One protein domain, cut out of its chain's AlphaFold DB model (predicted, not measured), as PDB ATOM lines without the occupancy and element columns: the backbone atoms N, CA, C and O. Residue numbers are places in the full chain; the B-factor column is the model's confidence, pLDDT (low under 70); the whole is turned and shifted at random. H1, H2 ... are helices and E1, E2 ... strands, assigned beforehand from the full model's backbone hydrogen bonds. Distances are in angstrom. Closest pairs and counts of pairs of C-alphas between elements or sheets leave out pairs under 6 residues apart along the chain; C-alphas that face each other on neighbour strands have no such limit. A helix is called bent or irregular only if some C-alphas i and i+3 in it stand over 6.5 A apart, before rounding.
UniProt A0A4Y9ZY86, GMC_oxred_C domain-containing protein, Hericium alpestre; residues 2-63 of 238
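This is residues 2 to 63 of the 238 residues of the protein "GMC_oxred_C domain-containing protein" of Hericium alpestre (UniProt A0A4Y9ZY86). Going along the printed part, you meet a small hairpin of two short strands, E1 and E2, at one end of a drawn-out shape, then a long link without named elements, then one long helix, H1, at the other end; from the far end of H1 a loose tail, residues 45 to 63, folds back toward the middle of the length. The turn of the hairpin, within residues 4 to 9, sticks out free, and there is no shared core between the hairpin and the helix. The printed part has 62 residues, with two named strands and one named helix in the order E1, E2, H1; the sheet's order is E1 - E2, antiparallel. The class is mixed, helices and strands, though under half of the residues, 29 of 62, are in named elements. The whole is extended, with a radius of gyration of the C-alphas of 17.8 A, and is a rod spanning 53 by 26 by 19 A.

Find C-alpha 2 at (16.890, 18.356, 139.439); there E1 begins, and it holds residues 2 to 5, 9.6 A from first to last C-alpha. E2 follows with residues 8 to 11, also 9.6 A. Go on to C-alpha 24 at (46.450, 29.181, 140.659), where H1 begins; it holds residues 24 to 44 and runs 30.0 A to C-alpha 44 at (56.422, 25.291, 112.603).

Look first at E1 and E2, a hairpin of antiparallel neighbour strands with 143 degrees between their directions. The C-alphas of Ile 2 and Val 11 face each other at 4.7 A. Across the pair, N 3 and O 10 are within hydrogen-bond range at 2.9 A, and so are N 10 and O 3 at 2.8 A. Further along, E1 and H1 are apart. In H1, every O i to N i+4 pair is within hydrogen-bond range, and the helix is not bent. Residues 31 to 36 of H1 stand free, with no C-alpha 8 or more residues away along the chain within 10 A.

The two C-alphas farthest apart are those of Asp 7 and Val 43, at 54.0 A, while those of Ile 2 and Leu 63, the first and last printed, are 19.6 A apart. The printed part has no cut. The link from E1 to E2 is tight, and the link from E2 to H1, residues 12 to 23, is long. Look in the B-factor column for the model's confidence: the mean pLDDT of the printed part is 84.2, and residues 13 to 16, 52 to 55 and 57 are under 70.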
ATOM      1  N   ILE A   2      17.711  18.748 140.591       80.19
ATOM      2  CA  ILE A   2      16.890  18.356 139.439       80.19
ATOM      3  C   ILE A   2      15.610  19.175 139.527       80.19
ATOM      4  O   ILE A   2      14.955  19.156 140.570       80.19
ATOM      5  N   GLU A   3      15.291  19.904 138.470       91.25
ATOM      6  CA  GLU A   3      14.071  20.695 138.345       91.25
ATOM      7  C   GLU A   3      13.368  20.359 137.032       91.25
ATOM      8  O   GLU A   3      14.004  19.912 136.084       91.25
ATOM      9  N   MET A   4      12.050  20.526 136.989       92.12
ATOM     10  CA  MET A   4      11.285  20.353 135.756       92.12
ATOM     11  C   MET A   4      11.136  21.721 135.095       92.12
ATOM     12  O   MET A   4      10.570  22.628 135.709       92.12
ATOM     13  N   VAL A   5      11.621  21.866 133.865       92.19
ATOM     14  CA  VAL A   5      11.423  23.057 133.030       92.19
ATOM     15  C   VAL A   5      10.705  22.596 131.771       92.19
ATOM     16  O   VAL A   5      11.229  21.754 131.055       92.19
ATOM     17  N   ASP A   6       9.489  23.095 131.542       94.25
ATOM     18  CA  ASP A   6       8.648  22.716 130.394       94.25
ATOM     19  C   ASP A   6       8.483  21.189 130.220       94.25
ATOM     20  O   ASP A   6       8.599  20.653 129.123       94.25
ATOM     21  N   ASP A   7       8.217  20.479 131.326       91.81
ATOM     22  CA  ASP A   7       8.115  19.009 131.412       91.81
ATOM     23  C   ASP A   7       9.410  18.230 131.094       91.81
ATOM     24  O   ASP A   7       9.408  16.996 131.102       91.81
ATOM     25  N   GLU A   8      10.544  18.916 130.933       81.25
ATOM     26  CA  GLU A   8      11.860  18.295 130.795       81.25
ATOM     27  C   GLU A   8      12.653  18.354 132.115       81.25
ATOM     28  O   GLU A   8      12.702  19.397 132.777       81.25
ATOM     29  N   PRO A   9      13.289  17.243 132.540       85.88
ATOM     30  CA  PRO A   9      14.151  17.250 133.711       85.88
ATOM     31  C   PRO A   9      15.461  17.979 133.396       85.88
ATOM     32  O   PRO A   9      16.313  17.482 132.659       85.88
ATOM     33  N   VAL A  10      15.655  19.136 134.017       83.56
ATOM     34  CA  VAL A  10      16.894  19.909 133.969       83.56
ATOM     35  C   VAL A  10      17.741  19.577 135.189       83.56
ATOM     36  O   VAL A  10      17.301  19.665 136.339       83.56
ATOM     37  N   VAL A  11      18.988  19.183 134.937       75.81
ATOM     38  CA  VAL A  11      19.964  18.872 135.983       75.81
ATOM     39  C   VAL A  11      20.953  20.022 136.110       75.81
ATOM     40  O   VAL A  11      21.798  20.235 135.245       75.81
ATOM     41  N   THR A  12      20.908  20.710 137.246       70.38
ATOM     42  CA  THR A  12      21.895  21.728 137.611       70.38
ATOM     43  C   THR A  12      22.951  21.111 138.517       70.38
ATOM     44  O   THR A  12      22.671  20.727 139.663       70.38
ATOM     45  N   ILE A  13      24.183  21.006 138.014       68.12
ATOM     46  CA  ILE A  13      25.333  20.564 138.806       68.12
ATOM     47  C   ILE A  13      25.903  21.762 139.560       68.12
ATOM     48  O   ILE A  13      26.487  22.673 138.976       68.12
ATOM     49  N   ASN A  14      25.762  21.737 140.883       65.88
ATOM     50  CA  ASN A  14      26.366  22.738 141.748       65.88
ATOM     51  C   ASN A  14      27.844  22.394 141.943       65.88
ATOM     52  O   ASN A  14      28.170  21.409 142.603       65.88
ATOM     53  N   ARG A  15      28.740  23.206 141.378       68.06
ATOM     54  CA  ARG A  15      30.168  23.136 141.706       68.06
ATOM     55  C   ARG A  15      30.363  23.715 143.106       68.06
ATOM     56  O   ARG A  15      29.955  24.847 143.347       68.06
ATOM     57  N   GLU A  16      31.004  22.971 144.011       69.62
ATOM     58  CA  GLU A  16      31.318  23.478 145.360       69.62
ATOM     59  C   GLU A  16      32.157  24.758 145.309       69.62
ATOM     60  O   GLU A  16      31.979  25.665 146.121       69.62
ATOM     61  N   ARG A  17      33.062  24.843 144.326       76.31
ATOM     62  CA  ARG A  17      33.844  26.042 144.036       76.31
ATOM     63  C   ARG A  17      33.413  26.613 142.687       76.31
ATOM     64  O   ARG A  17      33.536  25.916 141.676       76.31
ATOM     65  N   PRO A  18      32.911  27.858 142.637       80.31
ATOM     66  CA  PRO A  18      32.626  28.510 141.370       80.31
ATOM     67  C   PRO A  18      33.920  28.682 140.571       80.31
ATOM     68  O   PRO A  18      35.005  28.819 141.138       80.31
ATOM     69  N   PHE A  19      33.798  28.685 139.243       82.94
ATOM     70  CA  PHE A  19      34.930  28.958 138.365       82.94
ATOM     71  C   PHE A  19      35.548  30.316 138.712       82.94
ATOM     72  O   PHE A  19      34.843  31.323 138.798       82.94
ATOM     73  N   ASN A  20      36.867  30.336 138.888       86.56
ATOM     74  CA  ASN A  20      37.610  31.541 139.205       86.56
ATOM     75  C   ASN A  20      38.799  31.691 138.254       86.56
ATOM     76  O   ASN A  20      39.719  30.879 138.241       86.56
ATOM     77  N   ASN A  21      38.798  32.778 137.489       85.50
ATOM     78  CA  ASN A  21      39.872  33.103 136.555       85.50
ATOM     79  C   ASN A  21      41.221  33.400 137.224       85.50
ATOM     80  O   ASN A  21      42.247  33.369 136.538       85.50
ATOM     81  N   ASP A  22      41.208  33.707 138.520       88.19
ATOM     82  CA  ASP A  22      42.393  34.007 139.320       88.19
ATOM     83  C   ASP A  22      42.944  32.796 140.077       88.19
ATOM     84  O   ASP A  22      43.960  32.934 140.774       88.19
ATOM     85  N   ASP A  23      42.311  31.629 139.922       90.19
ATOM     86  CA  ASP A  23      42.759  30.376 140.519       90.19
ATOM     87  C   ASP A  23      44.204  30.035 140.075       90.19
ATOM     88  O   ASP A  23      44.548  30.212 138.895       90.19
ATOM     89  N   PRO A  24      45.088  29.595 140.994       91.50
ATOM     90  CA  PRO A  24      46.450  29.181 140.659       91.50
ATOM     91  C   PRO A  24      46.532  28.127 139.546       91.50
ATOM     92  O   PRO A  24      47.450  28.195 138.720       91.50
ATOM     93  N   ASP A  25      45.572  27.204 139.476       89.00
ATOM     94  CA  ASP A  25      45.530  26.163 138.448       89.00
ATOM     95  C   ASP A  25      45.211  26.778 137.083       89.00
ATOM     96  O   ASP A  25      45.889  26.497 136.093       89.00
ATOM     97  N   MET A  26      44.272  27.730 137.035       89.88
ATOM     98  CA  MET A  26      43.949  28.473 135.811       89.88
ATOM     99  C   MET A  26      45.133  29.300 135.303       89.88
ATOM    100  O   MET A  26      45.396  29.342 134.099       89.88
ATOM    101  N   LYS A  27      45.885  29.938 136.206       90.69
ATOM    102  CA  LYS A  27      47.112  30.674 135.853       90.69
ATOM    103  C   LYS A  27      48.191  29.740 135.305       90.69
ATOM    104  O   LYS A  27      48.854  30.080 134.324       90.69
ATOM    105  N   SER A  28      48.349  28.568 135.916       92.06
ATOM    106  CA  SER A  28      49.309  27.551 135.482       92.06
ATOM    107  C   SER A  28      48.951  26.988 134.106       92.06
ATOM    108  O   SER A  28      49.825  26.884 133.244       92.06
ATOM    109  N   LEU A  29      47.667  26.710 133.866       91.19
ATOM    110  CA  LEU A  29      47.158  26.209 132.590       91.19
ATOM    111  C   LEU A  29      47.371  27.210 131.446       91.19
ATOM    112  O   LEU A  29      47.829  26.820 130.371       91.19
ATOM    113  N   ARG A  30      47.109  28.506 131.680       90.81
ATOM    114  CA  ARG A  30      47.393  29.567 130.693       90.81
ATOM    115  C   ARG A  30      48.867  29.632 130.356       90.81
ATOM    116  O   ARG A  30      49.229  29.520 129.196       90.81
ATOM    117  N   LYS A  31      49.724  29.694 131.374       91.94
ATOM    118  CA  LYS A  31      51.174  29.737 131.172       91.94
ATOM    119  C   LYS A  31      51.686  28.537 130.365       91.94
ATOM    120  O   LYS A  31      52.573  28.696 129.529       91.94
ATOM    121  N   ALA A  32      51.161  27.340 130.626       94.25
ATOM    122  CA  ALA A  32      51.509  26.146 129.859       94.25
ATOM    123  C   ALA A  32      51.044  26.254 128.397       94.25
ATOM    124  O   ALA A  32      51.811  25.946 127.488       94.25
ATOM    125  N   THR A  33      49.822  26.737 128.179       92.56
ATOM    126  CA  THR A  33      49.228  26.914 126.847       92.56
ATOM    127  C   THR A  33      49.974  27.967 126.033       92.56
ATOM    128  O   THR A  33      50.370  27.678 124.907       92.56
ATOM    129  N   ASP A  34      50.262  29.128 126.626       91.50
ATOM    130  CA  ASP A  34      51.032  30.208 126.001       91.50
ATOM    131  C   ASP A  34      52.394  29.682 125.531       91.50
ATOM    132  O   ASP A  34      52.771  29.854 124.374       91.50
ATOM    133  N   LYS A  35      53.091  28.920 126.387       95.88
ATOM    134  CA  LYS A  35      54.383  28.315 126.046       95.88
ATOM    135  C   LYS A  35      54.287  27.305 124.898       95.88
ATOM    136  O   LYS A  35      55.185  27.249 124.057       95.88
ATOM    137  N   VAL A  36      53.236  26.485 124.864       95.19
ATOM    138  CA  VAL A  36      53.002  25.537 123.762       95.19
ATOM    139  C   VAL A  36      52.746  26.293 122.462       95.19
ATOM    140  O   VAL A  36      53.345  25.954 121.444       95.19
ATOM    141  N   MET A  37      51.916  27.337 122.494       92.44
ATOM    142  CA  MET A  37      51.633  28.163 121.322       92.44
ATOM    143  C   MET A  37      52.901  28.837 120.798       92.44
ATOM    144  O   MET A  37      53.219  28.659 119.627       92.44
ATOM    145  N   GLU A  38      53.669  29.519 121.653       93.38
ATOM    146  CA  GLU A  38      54.942  30.156 121.279       93.38
ATOM    147  C   GLU A  38      55.904  29.154 120.622       93.38
ATOM    148  O   GLU A  38      56.429  29.407 119.538       93.38
ATOM    149  N   THR A  39      56.060  27.972 121.229       96.88
ATOM    150  CA  THR A  39      56.930  26.910 120.701       96.88
ATOM    151  C   THR A  39      56.466  26.433 119.323       96.88
ATOM    152  O   THR A  39      57.281  26.233 118.425       96.88
ATOM    153  N   LEU A  40      55.158  26.245 119.128       96.25
ATOM    154  CA  LEU A  40      54.606  25.804 117.846       96.25
ATOM    155  C   LEU A  40      54.765  26.872 116.760       96.25
ATOM    156  O   LEU A  40      55.099  26.522 115.629       96.25
ATOM    157  N   GLN A  41      54.572  28.152 117.089       95.44
ATOM    158  CA  GLN A  41      54.800  29.253 116.147       95.44
ATOM    159  C   GLN A  41      56.258  29.307 115.700       95.44
ATOM    160  O   GLN A  41      56.518  29.415 114.506       95.44
ATOM    161  N   GLU A  42      57.199  29.187 116.640       95.88
ATOM    162  CA  GLU A  42      58.632  29.226 116.349       95.88
ATOM    163  C   GLU A  42      59.076  28.030 115.496       95.88
ATOM    164  O   GLU A  42      59.728  28.202 114.468       95.88
ATOM    165  N   VAL A  43      58.700  26.811 115.895       97.44
ATOM    166  CA  VAL A  43      59.184  25.580 115.253       97.44
ATOM    167  C   VAL A  43      58.507  25.326 113.908       97.44
ATOM    168  O   VAL A  43      59.157  24.866 112.969       97.44
ATOM    169  N   LEU A  44      57.204  25.593 113.805       97.19
ATOM    170  CA  LEU A  44      56.422  25.291 112.603       97.19
ATOM    171  C   LEU A  44      56.244  26.506 111.683       97.19
ATOM    172  O   LEU A  44      55.698  26.349 110.593       97.19
ATOM    173  N   ASN A  45      56.700  27.694 112.100       95.50
ATOM    174  CA  ASN A  45      56.505  28.963 111.392       95.50
ATOM    175  C   ASN A  45      55.025  29.212 111.031       95.50
ATOM    176  O   ASN A  45      54.690  29.578 109.903       95.50
ATOM    177  N   ILE A  46      54.137  28.948 111.994       94.62
ATOM    178  CA  ILE A  46      52.689  29.143 111.866       94.62
ATOM    179  C   ILE A  46      52.228  30.374 112.644       94.62
ATOM    180  O   ILE A  46      52.811  30.752 113.659       94.62
ATOM    181  N   GLU A  47      51.120  30.965 112.206       91.62
ATOM    182  CA  GLU A  47      50.409  32.001 112.949       91.62
ATOM    183  C   GLU A  47      49.091  31.427 113.482       91.62
ATOM    184  O   GLU A  47      48.280  30.900 112.718       91.62
ATOM    185  N   PHE A  48      48.868  31.507 114.797       86.88
ATOM    186  CA  PHE A  48      47.575  31.142 115.372       86.88
ATOM    187  C   PHE A  48      46.546  32.227 115.059       86.88
ATOM    188  O   PHE A  48      46.761  33.404 115.355       86.88
ATOM    189  N   LEU A  49      45.400  31.820 114.512       83.81
ATOM    190  CA  LEU A  49      44.272  32.720 114.303       83.81
ATOM    191  C   LEU A  49      43.753  33.197 115.660       83.81
ATOM    192  O   LEU A  49      43.275  32.403 116.469       83.81
ATOM    193  N   LYS A  50      43.842  34.504 115.907       73.38
ATOM    194  CA  LYS A  50      43.204  35.120 117.068       73.38
ATOM    195  C   LYS A  50      41.724  35.305 116.780       73.38
ATOM    196  O   LYS A  50      41.350  35.870 115.746       73.38
ATOM    197  N   ASP A  51      40.892  34.866 117.716       70.69
ATOM    198  CA  ASP A  51      39.497  35.269 117.729       70.69
ATOM    199  C   ASP A  51      39.440  36.782 117.964       70.69
ATOM    200  O   ASP A  51      39.749  37.294 119.038       70.69
ATOM    201  N   HIS A  52      39.091  37.508 116.911       61.16
ATOM    202  CA  HIS A  52      39.048  38.966 116.869       61.16
ATOM    203  C   HIS A  52      37.916  39.531 117.734       61.16
ATOM    204  O   HIS A  52      37.894  40.731 118.003       61.16
ATOM    205  N   THR A  53      36.997  38.677 118.192       64.12
ATOM    206  CA  THR A  53      35.931  39.052 119.123       64.12
ATOM    207  C   THR A  53      36.334  38.883 120.588       64.12
ATOM    208  O   THR A  53      35.722  39.493 121.464       64.12
ATOM    209  N   ASN A  54      37.400  38.125 120.866       63.31
ATOM    210  CA  ASN A  54      37.850  37.835 122.218       63.31
ATOM    211  C   ASN A  54      39.155  38.579 122.537       63.31
ATOM    212  O   ASN A  54      40.262  38.093 122.312       63.31
ATOM    213  N   THR A  55      39.020  39.786 123.085       63.12
ATOM    214  CA  THR A  55      40.156  40.593 123.557       63.12
ATOM    215  C   THR A  55      40.585  40.246 124.983       63.12
ATOM    216  O   THR A  55      41.456  40.920 125.532       63.12
ATOM    217  N   ASP A  56      39.951  39.257 125.624       71.38
ATOM    218  CA  ASP A  56      40.264  38.895 127.000       71.38
ATOM    219  C   ASP A  56      41.529  38.017 127.040       71.38
ATOM    220  O   ASP A  56      41.511  36.890 126.535       71.38
ATOM    221  N   PRO A  57      42.622  38.462 127.693       65.06
ATOM    222  CA  PRO A  57      43.827  37.646 127.863       65.06
ATOM    223  C   PRO A  57      43.586  36.367 128.684       65.06
ATOM    224  O   PRO A  57      44.497  35.566 128.871       65.06
ATOM    225  N   ARG A  58      42.371  36.166 129.209       72.50
ATOM    226  CA  ARG A  58      41.996  35.027 130.043       72.50
ATOM    227  C   ARG A  58      41.446  33.822 129.276       72.50
ATOM    228  O   ARG A  58      41.341  32.788 129.929       72.50
ATOM    229  N   TYR A  59      41.153  33.954 127.974       78.62
ATOM    230  CA  TYR A  59      40.651  33.012 126.937       78.62
ATOM    231  C   TYR A  59      39.971  31.664 127.296       78.62
ATOM    232  O   TYR A  59      39.063  31.258 126.579       78.62
ATOM    233  N   PHE A  60      40.334  30.963 128.370       84.50
ATOM    234  CA  PHE A  60      39.580  29.836 128.914       84.50
ATOM    235  C   PHE A  60      38.234  30.260 129.490       84.50
ATOM    236  O   PHE A  60      38.131  31.216 130.263       84.50
ATOM    237  N   GLN A  61      37.218  29.468 129.172       80.38
ATOM    238  CA  GLN A  61      35.871  29.590 129.704       80.38
ATOM    239  C   GLN A  61      35.444  28.260 130.332       80.38
ATOM    240  O   GLN A  61      35.986  27.209 129.971       80.38
ATOM    241  N   PRO A  62      34.494  28.278 131.281       79.31
ATOM    242  CA  PRO A  62      33.909  27.051 131.789       79.31
ATOM    243  C   PRO A  62      33.264  26.275 130.647       79.31
ATOM    244  O   PRO A  62      32.489  26.833 129.876       79.31
ATOM    245  N   LEU A  63      33.553  24.982 130.580       79.06
ATOM    246  CA  LEU A  63      32.861  24.093 129.666       79.06
ATOM    247  C   LEU A  63      31.487  23.717 130.235       79.06
ATOM    248  O   LEU A  63      31.319  23.602 131.461       79.06
TER     249      LEU A  63